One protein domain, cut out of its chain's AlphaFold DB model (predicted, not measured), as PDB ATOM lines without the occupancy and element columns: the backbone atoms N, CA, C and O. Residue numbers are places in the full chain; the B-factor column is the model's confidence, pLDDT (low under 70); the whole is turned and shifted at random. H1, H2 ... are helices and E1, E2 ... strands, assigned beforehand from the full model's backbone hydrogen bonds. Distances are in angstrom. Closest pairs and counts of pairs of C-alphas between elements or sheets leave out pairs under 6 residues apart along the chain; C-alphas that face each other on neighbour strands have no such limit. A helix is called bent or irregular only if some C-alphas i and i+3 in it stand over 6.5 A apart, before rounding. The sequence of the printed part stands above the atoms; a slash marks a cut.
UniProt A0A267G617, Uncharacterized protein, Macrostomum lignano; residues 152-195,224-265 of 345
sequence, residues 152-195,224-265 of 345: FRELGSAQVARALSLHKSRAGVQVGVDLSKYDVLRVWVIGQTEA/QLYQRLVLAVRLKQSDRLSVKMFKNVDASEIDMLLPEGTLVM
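This is residues 152 to 195 and 224 to 265 of the 345 residues of an uncharacterized protein of Macrostomum lignano (UniProt A0A267G617). A twisted sheet of three long strands, E2, E3 and E4, bends at one end, and the short helix H2 lies in the middle between this sheet and a small two-stranded ribbon, E1 with E5. A second helix, H1, packs on H2 crosswise. The printed part has 86 residues with two named helices and five named strands, in the order H1 E1 E2 E3 E4 H2 E5; the larger sheet runs E2 E3 E4, and both sheets are antiparallel. The class is mixed, helices and strands. The whole is compact, with a radius of gyration of the C-alphas of 12.3 A, and spans 36 by 33 by 21 A.

H1 is residues 157 to 165, 12.1 A long, from C-alpha 157 at (164.647, 165.219, 124.312). E1 is residues 174 to 177, 9.8 A. E2, residues 182 to 194, is 29.3 A long and bends by 74 degrees at residue 191. E3, residues 224 to 235, is 26.9 A long and bends by 91 degrees at residue 227. E4, residues 241 to 250, is 23.6 A long and bends by 86 degrees at residue 247. H2 is residues 251 to 257, 10.7 A, and is irregular: C-alphas 252 and 255 are 7.1 A apart. E5 is residues 261 to 264, 8.9 A, ending at C-alpha 264 at (162.153, 156.012, 144.178).

E2 and E3 are antiparallel neighbours, with N 188 and O 230 within hydrogen-bond range at 2.8 A. E3 and E4 form a hairpin, with N 231 and O 244 at 2.8 A. Residues 153 to 154 pair antiparallel with residues 188 to 189 of E2. H1 and H2 are on one face of this sheet, making two layers, one of strands and one of helices. The height of H2 over the sheet is 8.7 A, and it runs slantwise to the strands, at 36 degrees to E3 on the local plane. H1 and H2 touch, about perpendicular at 85 degrees; their closest C-alphas, those of Leu 164 and Asp 255, are 5.7 A apart. The closest C-alphas of E1 and H2, those of Val 175 and Asp 255, are 5.9 A apart. E1 and E5 are antiparallel neighbours, with N 176 and O 262 at 2.8 A. E5 is apart from E2, E3 and E4. In H1 every O i to N i+4 pair is within hydrogen-bond range; in H2 0 of 3 are, and 2 of 4 O i to N i+3 pairs.

The two C-alphas farthest apart, those of Glu 194 and Asp 239, are 37.1 A apart. Residues 196 to 223 are not printed, and C-alphas 195 and 224 are 5.7 A apart across the cut. Of the links printed whole, none is long. The mean pLDDT of the printed part is 73.9; 29 residues are under 70, among them residues 163 to 177 and 259 to 265.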
ATOM      1  N   PHE A 152     157.107 155.160 112.721       83.69
ATOM      2  CA  PHE A 152     157.542 155.534 114.055       83.69
ATOM      3  C   PHE A 152     157.967 157.003 114.060       83.69
ATOM      4  O   PHE A 152     158.506 157.516 113.080       83.69
ATOM      5  N   ARG A 153     157.738 157.686 115.181       83.12
ATOM      6  CA  ARG A 153     158.208 159.055 115.408       83.12
ATOM      7  C   ARG A 153     159.204 159.070 116.549       83.12
ATOM      8  O   ARG A 153     158.945 158.469 117.589       83.12
ATOM      9  N   GLU A 154     160.317 159.766 116.360       84.06
ATOM     10  CA  GLU A 154     161.275 160.002 117.436       84.06
ATOM     11  C   GLU A 154     160.700 161.009 118.442       84.06
ATOM     12  O   GLU A 154     160.171 162.057 118.063       84.06
ATOM     13  N   LEU A 155     160.785 160.686 119.732       82.00
ATOM     14  CA  LEU A 155     160.437 161.608 120.805       82.00
ATOM     15  C   LEU A 155     161.597 162.578 121.031       82.00
ATOM     16  O   LEU A 155     162.723 162.170 121.316       82.00
ATOM     17  N   GLY A 156     161.307 163.879 120.962       77.50
ATOM     18  CA  GLY A 156     162.293 164.910 121.276       77.50
ATOM     19  C   GLY A 156     162.791 164.801 122.722       77.50
ATOM     20  O   GLY A 156     162.055 164.371 123.613       77.50
ATOM     21  N   SER A 157     164.018 165.256 122.981       73.44
ATOM     22  CA  SER A 157     164.647 165.219 124.312       73.44
ATOM     23  C   SER A 157     163.767 165.832 125.409       73.44
ATOM     24  O   SER A 157     163.649 165.270 126.494       73.44
ATOM     25  N   ALA A 158     163.082 166.941 125.111       72.62
ATOM     26  CA  ALA A 158     162.148 167.586 126.028       72.62
ATOM     27  C   ALA A 158     160.901 166.733 126.318       72.62
ATOM     28  O   ALA A 158     160.393 166.753 127.437       72.62
ATOM     29  N   GLN A 159     160.401 165.974 125.338       72.88
ATOM     30  CA  GLN A 159     159.251 165.082 125.522       72.88
ATOM     31  C   GLN A 159     159.640 163.851 126.336       72.88
ATOM     32  O   GLN A 159     158.910 163.483 127.250       72.88
ATOM     33  N   VAL A 160     160.820 163.282 126.073       75.12
ATOM     34  CA  VAL A 160     161.385 162.204 126.892       75.12
ATOM     35  C   VAL A 160     161.585 162.694 128.326       75.12
ATOM     36  O   VAL A 160     161.092 162.064 129.248       75.12
ATOM     37  N   ALA A 161     162.201 163.859 128.540       72.94
ATOM     38  CA  ALA A 161     162.380 164.417 129.882       72.94
ATOM     39  C   ALA A 161     161.048 164.685 130.604       72.94
ATOM     40  O   ALA A 161     160.954 164.494 131.814       72.94
ATOM     41  N   ARG A 162     160.003 165.101 129.874       70.56
ATOM     42  CA  ARG A 162     158.648 165.247 130.427       70.56
ATOM     43  C   ARG A 162     158.044 163.898 130.806       70.56
ATOM     44  O   ARG A 162     157.514 163.798 131.909       70.56
ATOM     45  N   ALA A 163     158.165 162.884 129.950       69.81
ATOM     46  CA  ALA A 163     157.728 161.520 130.246       69.81
ATOM     47  C   ALA A 163     158.419 160.978 131.510       69.81
ATOM     48  O   ALA A 163     157.732 160.569 132.438       69.81
ATOM     49  N   LEU A 164     159.741 161.165 131.609       69.44
ATOM     50  CA  LEU A 164     160.550 160.807 132.781       69.44
ATOM     51  C   LEU A 164     160.254 161.640 134.040       69.44
ATOM     52  O   LEU A 164     160.632 161.288 135.151       69.44
ATOM     53  N   SER A 165     159.605 162.797 133.893       63.62
ATOM     54  CA  SER A 165     159.207 163.637 135.030       63.62
ATOM     55  C   SER A 165     157.830 163.270 135.595       63.62
ATOM     56  O   SER A 165     157.456 163.739 136.677       63.62
ATOM     57  N   LEU A 166     157.065 162.424 134.900       61.09
ATOM     58  CA  LEU A 166     155.759 161.936 135.336       61.09
ATOM     59  C   LEU A 166     155.953 160.722 136.259       61.09
ATOM     60  O   LEU A 166     155.598 159.600 135.933       61.09
ATOM     61  N   HIS A 167     156.480 160.972 137.461       55.28
ATOM     62  CA  HIS A 167     156.884 159.975 138.471       55.28
ATOM     63  C   HIS A 167     155.743 159.105 139.055       55.28
ATOM     64  O   HIS A 167     155.901 158.511 140.120       55.28
ATOM     65  N   LYS A 168     154.558 159.056 138.441       56.44
ATOM     66  CA  LYS A 168     153.434 158.236 138.908       56.44
ATOM     67  C   LYS A 168     153.042 157.239 137.829       56.44
ATOM     68  O   LYS A 168     152.098 157.478 137.082       56.44
ATOM     69  N   SER A 169     153.741 156.109 137.793       55.97
ATOM     70  CA  SER A 169     153.243 154.937 137.076       55.97
ATOM     71  C   SER A 169     151.946 154.443 137.722       55.97
ATOM     72  O   SER A 169     151.758 154.501 138.945       55.97
ATOM     73  N   ARG A 170     151.055 153.917 136.882       52.53
ATOM     74  CA  ARG A 170     149.813 153.250 137.274       52.53
ATOM     75  C   ARG A 170     150.063 152.027 138.163       52.53
ATOM     76  O   ARG A 170     149.221 151.716 139.002       52.53
ATOM     77  N   ALA A 171     151.226 151.389 138.029       54.19
ATOM     78  CA  ALA A 171     151.657 150.258 138.847       54.19
ATOM     79  C   ALA A 171     152.079 150.649 140.280       54.19
ATOM     80  O   ALA A 171     152.440 149.781 141.071       54.19
ATOM     81  N   GLY A 172     152.052 151.940 140.636       54.84
ATOM     82  CA  GLY A 172     152.371 152.426 141.986       54.84
ATOM     83  C   GLY A 172     153.865 152.446 142.325       54.84
ATOM     84  O   GLY A 172     154.244 152.985 143.362       54.84
ATOM     85  N   VAL A 173     154.721 151.929 141.444       58.28
ATOM     86  CA  VAL A 173     156.180 151.968 141.581       58.28
ATOM     87  C   VAL A 173     156.709 153.228 140.899       58.28
ATOM     88  O   VAL A 173     156.423 153.465 139.728       58.28
ATOM     89  N   GLN A 174     157.471 154.055 141.615       62.16
ATOM     90  CA  GLN A 174     158.120 155.231 141.027       62.16
ATOM     91  C   GLN A 174     159.575 154.888 140.723       62.16
ATOM     92  O   GLN A 174     160.290 154.352 141.574       62.16
ATOM     93  N   VAL A 175     160.019 155.194 139.509       61.16
ATOM     94  CA  VAL A 175     161.403 154.998 139.082       61.16
ATOM     95  C   VAL A 175     161.989 156.368 138.782       61.16
ATOM     96  O   VAL A 175     161.420 157.137 138.024       61.16
ATOM     97  N   GLY A 176     163.099 156.703 139.430       61.66
ATOM     98  CA  GLY A 176     163.890 157.887 139.140       61.66
ATOM     99  C   GLY A 176     164.990 157.529 138.155       61.66
ATOM    100  O   GLY A 176     165.814 156.648 138.428       61.66
ATOM    101  N   VAL A 177     165.017 158.225 137.025       69.94
ATOM    102  CA  VAL A 177     166.006 158.024 135.965       69.94
ATOM    103  C   VAL A 177     166.995 159.183 135.969       69.94
ATOM    104  O   VAL A 177     166.613 160.347 135.866       69.94
ATOM    105  N   ASP A 178     168.286 158.866 136.053       72.06
ATOM    106  CA  ASP A 178     169.351 159.858 135.918       72.06
ATOM    107  C   ASP A 178     169.841 159.930 134.467       72.06
ATOM    108  O   ASP A 178     170.648 159.112 134.017       72.06
ATOM    109  N   LEU A 179     169.371 160.948 133.741       73.75
ATOM    110  CA  LEU A 179     169.759 161.215 132.353       73.75
ATOM    111  C   LEU A 179     171.270 161.433 132.174       73.75
ATOM    112  O   LEU A 179     171.791 161.228 131.079       73.75
ATOM    113  N   SER A 180     172.000 161.810 133.230       76.88
ATOM    114  CA  SER A 180     173.437 162.083 133.142       76.88
ATOM    115  C   SER A 180     174.286 160.830 132.890       76.88
ATOM    116  O   SER A 180     175.410 160.954 132.392       76.88
ATOM    117  N   LYS A 181     173.753 159.638 133.189       79.75
ATOM    118  CA  LYS A 181     174.424 158.343 132.990       79.75
ATOM    119  C   LYS A 181     174.394 157.850 131.542       79.75
ATOM    120  O   LYS A 181     175.179 156.970 131.183       79.75
ATOM    121  N   TYR A 182     173.513 158.409 130.718       81.62
ATOM    122  CA  TYR A 182     173.316 158.002 129.332       81.62
ATOM    123  C   TYR A 182     174.155 158.863 128.392       81.62
ATOM    124  O   TYR A 182     174.314 160.063 128.611       81.62
ATOM    125  N   ASP A 183     174.706 158.235 127.358       82.50
ATOM    126  CA  ASP A 183     175.402 158.933 126.270       82.50
ATOM    127  C   ASP A 183     174.536 158.956 125.005       82.50
ATOM    128  O   ASP A 183     174.417 159.979 124.336       82.50
ATOM    129  N   VAL A 184     173.830 157.851 124.739       83.44
ATOM    130  CA  VAL A 184     172.778 157.785 123.722       83.44
ATOM    131  C   VAL A 184     171.488 157.312 124.371       83.44
ATOM    132  O   VAL A 184     171.445 156.247 124.987       83.44
ATOM    133  N   LEU A 185     170.438 158.113 124.212       86.00
ATOM    134  CA  LEU A 185     169.065 157.773 124.560       86.00
ATOM    135  C   LEU A 185     168.164 158.256 123.424       86.00
ATOM    136  O   LEU A 185     168.002 159.460 123.213       86.00
ATOM    137  N   ARG A 186     167.617 157.307 122.669       87.50
ATOM    138  CA  ARG A 186     166.701 157.562 121.555       87.50
ATOM    139  C   ARG A 186     165.451 156.719 121.745       87.50
ATOM    140  O   ARG A 186     165.546 155.518 122.006       87.50
ATOM    141  N   VAL A 187     164.294 157.362 121.648       86.44
ATOM    142  CA  VAL A 187     162.991 156.725 121.849       86.44
ATOM    143  C   VAL A 187     162.140 156.989 120.621       86.44
ATOM    144  O   VAL A 187     161.901 158.143 120.275       86.44
ATOM    145  N   TRP A 188     161.655 155.927 119.992       88.19
ATOM    146  CA  TRP A 188     160.715 156.001 118.883       88.19
ATOM    147  C   TRP A 188     159.391 155.371 119.285       88.19
ATOM    148  O   TRP A 188     159.365 154.284 119.860       88.19
ATOM    149  N   VAL A 189     158.285 156.031 118.961       85.75
ATOM    150  CA  VAL A 189     156.938 155.579 119.321       85.75
ATOM    151  C   VAL A 189     156.027 155.487 118.106       85.75
ATOM    152  O   VAL A 189     156.161 156.247 117.145       85.75
ATOM    153  N   ILE A 190     155.071 154.565 118.169       82.69
ATOM    154  CA  ILE A 190     153.970 154.425 117.213       82.69
ATOM    155  C   ILE A 190     152.656 154.234 117.970       82.69
ATOM    156  O   ILE A 190     152.631 153.566 119.005       82.69
ATOM    157  N   GLY A 191     151.587 154.809 117.416       69.00
ATOM    158  CA  GLY A 191     150.220 154.717 117.924       69.00
ATOM    159  C   GLY A 191     150.065 155.335 119.308       69.00
ATOM    160  O   GLY A 191     150.333 154.678 120.307       69.00
ATOM    161  N   GLN A 192     149.669 156.606 119.354       66.50
ATOM    162  CA  GLN A 192     149.252 157.276 120.580       66.50
ATOM    163  C   GLN A 192     147.754 157.075 120.720       66.50
ATOM    164  O   GLN A 192     146.977 157.593 119.921       66.50
ATOM    165  N   THR A 193     147.360 156.325 121.735       58.75
ATOM    166  CA  THR A 193     145.958 156.191 122.114       58.75
ATOM    167  C   THR A 193     145.794 156.755 123.515       58.75
ATOM    168  O   THR A 193     146.658 156.572 124.372       58.75
ATOM    169  N   GLU A 194     144.702 157.468 123.765       59.12
ATOM    170  CA  GLU A 194     144.346 157.852 125.129       59.12
ATOM    171  C   GLU A 194     144.046 156.575 125.918       59.12
ATOM    172  O   GLU A 194     143.215 155.760 125.507       59.12
ATOM    173  N   ALA A 195     144.761 156.344 127.019       53.75
ATOM    174  CA  ALA A 195     144.534 155.146 127.805       53.75
ATOM    175  C   ALA A 195     143.128 155.217 128.428       53.75
ATOM    176  O   ALA A 195     142.722 156.269 128.936       53.75
ATOM    177  N   GLN A 224     148.856 158.761 128.073       67.31
ATOM    178  CA  GLN A 224     149.059 158.408 126.672       67.31
ATOM    179  C   GLN A 224     149.638 156.996 126.615       67.31
ATOM    180  O   GLN A 224     150.703 156.746 127.175       67.31
ATOM    181  N   LEU A 225     148.942 156.078 125.951       70.56
ATOM    182  CA  LEU A 225     149.421 154.730 125.670       70.56
ATOM    183  C   LEU A 225     150.140 154.727 124.318       70.56
ATOM    184  O   LEU A 225     149.584 155.173 123.313       70.56
ATOM    185  N   TYR A 226     151.353 154.179 124.286       77.94
ATOM    186  CA  TYR A 226     152.103 153.903 123.064       77.94
ATOM    187  C   TYR A 226     151.943 152.433 122.669       77.94
ATOM    188  O   TYR A 226     152.364 151.535 123.400       77.94
ATOM    189  N   GLN A 227     151.385 152.155 121.490       78.06
ATOM    190  CA  GLN A 227     151.185 150.777 121.020       78.06
ATOM    191  C   GLN A 227     152.505 150.028 120.834       78.06
ATOM    192  O   GLN A 227     152.608 148.850 121.185       78.06
ATOM    193  N   ARG A 228     153.530 150.684 120.276       83.31
ATOM    194  CA  ARG A 228     154.898 150.145 120.272       83.31
ATOM    195  C   ARG A 228     155.909 151.244 120.537       83.31
ATOM    196  O   ARG A 228     155.774 152.364 120.044       83.31
ATOM    197  N   LEU A 229     156.939 150.888 121.286       85.31
ATOM    198  CA  LEU A 229     158.038 151.768 121.642       85.31
ATOM    199  C   LEU A 229     159.351 151.055 121.337       85.31
ATOM    200  O   LEU A 229     159.554 149.921 121.766       85.31
ATOM    201  N   VAL A 230     160.228 151.710 120.586       88.00
ATOM    202  CA  VAL A 230     161.596 151.262 120.326       88.00
ATOM    203  C   VAL A 230     162.536 152.178 121.085       88.00
ATOM    204  O   VAL A 230     162.431 153.400 121.013       88.00
ATOM    205  N   LEU A 231     163.449 151.577 121.826       88.25
ATOM    206  CA  LEU A 231     164.372 152.250 122.714       88.25
ATOM    207  C   LEU A 231     165.792 151.828 122.334       88.25
ATOM    208  O   LEU A 231     166.107 150.641 122.394       88.25
ATOM    209  N   ALA A 232     166.644 152.789 121.973       88.69
ATOM    210  CA  ALA A 232     168.080 152.571 121.811       88.69
ATOM    211  C   ALA A 232     168.843 153.321 122.908       88.69
ATOM    212  O   ALA A 232     168.676 154.534 123.076       88.69
ATOM    213  N   VAL A 233     169.663 152.587 123.662       87.94
ATOM    214  CA  VAL A 233     170.348 153.086 124.858       87.94
ATOM    215  C   VAL A 233     171.804 152.663 124.879       87.94
ATOM    216  O   VAL A 233     172.110 151.470 124.783       87.94
ATOM    217  N   ARG A 234     172.683 153.636 125.129       86.69
ATOM    218  CA  ARG A 234     174.080 153.421 125.511       86.69
ATOM    219  C   ARG A 234     174.407 154.194 126.785       86.69
ATOM    220  O   ARG A 234     174.145 155.396 126.886       86.69
ATOM    221  N   LEU A 235     174.991 153.499 127.758       82.81
ATOM    222  CA  LEU A 235     175.456 154.088 129.015       82.81
ATOM    223  C   LEU A 235     176.868 154.653 128.841       82.81
ATOM    224  O   LEU A 235     177.667 154.115 128.086       82.81
ATOM    225  N   LYS A 236     177.233 155.695 129.593       81.81
ATOM    226  CA  LYS A 236     178.602 156.252 129.558       81.81
ATOM    227  C   LYS A 236     179.673 155.263 130.022       81.81
ATOM    228  O   LYS A 236     180.832 155.382 129.637       81.81
ATOM    229  N   GLN A 237     179.284 154.316 130.872       76.69
ATOM    230  CA  GLN A 237     180.175 153.303 131.433       76.69
ATOM    231  C   GLN A 237     180.314 152.066 130.532       76.69
ATOM    232  O   GLN A 237     181.247 151.295 130.728       76.69
ATOM    233  N   SER A 238     179.428 151.882 129.543       73.56
ATOM    234  CA  SER A 238     179.449 150.730 128.638       73.56
ATOM    235  C   SER A 238     179.611 151.162 127.183       73.56
ATOM    236  O   SER A 238     178.849 151.971 126.667       73.56
ATOM    237  N   ASP A 239     180.538 150.534 126.470       73.81
ATOM    238  CA  ASP A 239     180.723 150.731 125.023       73.81
ATOM    239  C   ASP A 239     179.751 149.873 124.185       73.81
ATOM    240  O   ASP A 239     180.012 149.572 123.026       73.81
ATOM    241  N   ARG A 240     178.660 149.400 124.802       80.62
ATOM    242  CA  ARG A 240     177.680 148.495 124.195       80.62
ATOM    243  C   ARG A 240     176.340 149.208 124.031       80.62
ATOM    244  O   ARG A 240     175.902 149.913 124.946       80.62
ATOM    245  N   LEU A 241     175.708 149.024 122.874       85.12
ATOM    246  CA  LEU A 241     174.424 149.626 122.520       85.12
ATOM    247  C   LEU A 241     173.314 148.594 122.709       85.12
ATOM    248  O   LEU A 241     173.305 147.553 122.061       85.12
ATOM    249  N   SER A 242     172.333 148.903 123.549       84.88
ATOM    250  CA  SER A 242     171.140 148.071 123.707       84.88
ATOM    251  C   SER A 242     169.978 148.647 122.902       84.88
ATOM    252  O   SER A 242     169.671 149.833 123.013       84.88
ATOM    253  N   VAL A 243     169.322 147.812 122.098       87.50
ATOM    254  CA  VAL A 243     168.102 148.175 121.367       87.50
ATOM    255  C   VAL A 243     166.985 147.246 121.815       87.50
ATOM    256  O   VAL A 243     167.120 146.028 121.738       87.50
ATOM    257  N   LYS A 244     165.883 147.811 122.311       88.44
ATOM    258  CA  LYS A 244     164.730 147.059 122.820       88.44
ATOM    259  C   LYS A 244     163.440 147.573 122.201       88.44
ATOM    260  O   LYS A 244     163.284 148.770 121.985       88.44
ATOM    261  N   MET A 245     162.506 146.663 121.942       86.62
ATOM    262  CA  MET A 245     161.165 146.996 121.471       86.62
ATOM    263  C   MET A 245     160.127 146.479 122.460       86.62
ATOM    264  O   MET A 245     160.157 145.315 122.855       86.62
ATOM    265  N   PHE A 246     159.178 147.340 122.801       84.62
ATOM    266  CA  PHE A 246     158.093 147.066 123.729       84.62
ATOM    267  C   PHE A 246     156.744 147.282 123.046       84.62
ATOM    268  O   PHE A 246     156.629 148.060 122.095       84.62
ATOM    269  N   LYS A 247     155.721 146.575 123.526       83.00
ATOM    270  CA  LYS A 247     154.331 146.705 123.075       83.00
ATOM    271  C   LYS A 247     153.497 147.266 124.222       83.00
ATOM    272  O   LYS A 247     153.677 146.805 125.343       83.00
ATOM    273  N   ASN A 248     152.575 148.175 123.916       76.56
ATOM    274  CA  ASN A 248     151.604 148.761 124.842       76.56
ATOM    275  C   ASN A 248     152.263 149.342 126.101       76.56
ATOM    276  O   ASN A 248     152.116 148.804 127.192       76.56
ATOM    277  N   VAL A 249     153.016 150.425 125.920       78.00
ATOM    278  CA  VAL A 249     153.735 151.117 126.992       78.00
ATOM    279  C   VAL A 249     153.019 152.416 127.323       78.00
ATOM    280  O   VAL A 249     152.858 153.265 126.447       78.00
ATOM    281  N   ASP A 250     152.634 152.600 128.582       73.00
ATOM    282  CA  ASP A 250     152.133 153.887 129.062       73.00
ATOM    283  C   ASP A 250     153.269 154.923 129.077       73.00
ATOM    284  O   ASP A 250     154.399 154.631 129.468       73.00
ATOM    285  N   ALA A 251     152.984 156.171 128.703       71.38
ATOM    286  CA  ALA A 251     153.987 157.237 128.670       71.38
ATOM    287  C   ALA A 251     154.658 157.485 130.032       71.38
ATOM    288  O   ALA A 251     155.820 157.878 130.079       71.38
ATOM    289  N   SER A 252     153.950 157.215 131.131       68.88
ATOM    290  CA  SER A 252     154.468 157.285 132.504       68.88
ATOM    291  C   SER A 252     155.329 156.085 132.920       68.88
ATOM    292  O   SER A 252     155.878 156.078 134.016       68.88
ATOM    293  N   GLU A 253     155.390 155.032 132.105       72.75
ATOM    294  CA  GLU A 253     156.127 153.794 132.399       72.75
ATOM    295  C   GLU A 253     157.426 153.672 131.600       72.75
ATOM    296  O   GLU A 253     158.175 152.714 131.786       72.75
ATOM    297  N   ILE A 254     157.742 154.664 130.761       77.75
ATOM    298  CA  ILE A 254     159.001 154.719 130.007       77.75
ATOM    299  C   ILE A 254     160.209 154.576 130.950       77.75
ATOM    300  O   ILE A 254     161.177 153.893 130.617       77.75
ATOM    301  N   ASP A 255     160.120 155.130 132.158       76.31
ATOM    302  CA  ASP A 255     161.152 155.114 133.198       76.31
ATOM    303  C   ASP A 255     161.501 153.699 133.660       76.31
ATOM    304  O   ASP A 255     162.654 153.413 133.978       76.31
ATOM    305  N   MET A 256     160.514 152.798 133.665       74.12
ATOM    306  CA  MET A 256     160.690 151.398 134.057       74.12
ATOM    307  C   MET A 256     161.396 150.577 132.983       74.12
ATOM    308  O   MET A 256     161.974 149.533 133.279       74.12
ATOM    309  N   LEU A 257     161.351 151.029 131.728       79.62
ATOM    310  CA  LEU A 257     161.985 150.342 130.605       79.62
ATOM    311  C   LEU A 257     163.486 150.627 130.524       79.62
ATOM    312  O   LEU A 257     164.217 149.931 129.811       79.62
ATOM    313  N   LEU A 258     163.947 151.656 131.236       80.62
ATOM    314  CA  LEU A 258     165.336 152.065 131.230       80.62
ATOM    315  C   LEU A 258     166.180 151.191 132.174       80.62
ATOM    316  O   LEU A 258     165.807 150.976 133.325       80.62
ATOM    317  N   PRO A 259     167.357 150.717 131.719       69.56
ATOM    318  CA  PRO A 259     168.169 149.761 132.478       69.56
ATOM    319  C   PRO A 259     168.738 150.313 133.797       69.56
ATOM    320  O   PRO A 259     169.015 149.539 134.702       69.56
ATOM    321  N   GLU A 260     168.886 151.635 133.933       67.81
ATOM    322  CA  GLU A 260     169.440 152.311 135.122       67.81
ATOM    323  C   GLU A 260     168.355 153.054 135.927       67.81
ATOM    324  O   GLU A 260     168.586 154.130 136.487       67.81
ATOM    325  N   GLY A 261     167.150 152.487 135.979       58.28
ATOM    326  CA  GLY A 261     166.057 153.003 136.794       58.28
ATOM    327  C   GLY A 261     166.307 152.788 138.289       58.28
ATOM    328  O   GLY A 261     166.345 151.656 138.767       58.28
ATOM    329  N   THR A 262     166.449 153.867 139.060       56.44
ATOM    330  CA  THR A 262     166.504 153.765 140.527       56.44
ATOM    331  C   THR A 262     165.093 153.749 141.101       56.44
ATOM    332  O   THR A 262     164.284 154.607 140.768       56.44
ATOM    333  N   LEU A 263     164.770 152.794 141.974       59.66
ATOM    334  CA  LEU A 263     163.466 152.776 142.641       59.66
ATOM    335  C   LEU A 263     163.369 153.965 143.600       59.66
ATOM    336  O   LEU A 263     164.071 154.032 144.612       59.66
ATOM    337  N   VAL A 264     162.484 154.906 143.289       62.03
ATOM    338  CA  VAL A 264     162.153 156.012 144.178       62.03
ATOM    339  C   VAL A 264     160.947 155.577 144.999       62.03
ATOM    340  O   VAL A 264     159.834 155.449 144.504       62.03
ATOM    341  N   MET A 265     161.161 155.317 146.285       55.94
ATOM    342  CA  MET A 265     160.048 155.036 147.190       55.94
ATOM    343  C   MET A 265     159.299 156.325 147.524       55.94
ATOM    344  O   MET A 265     159.909 157.329 147.906       55.94
TER     345      MET A 265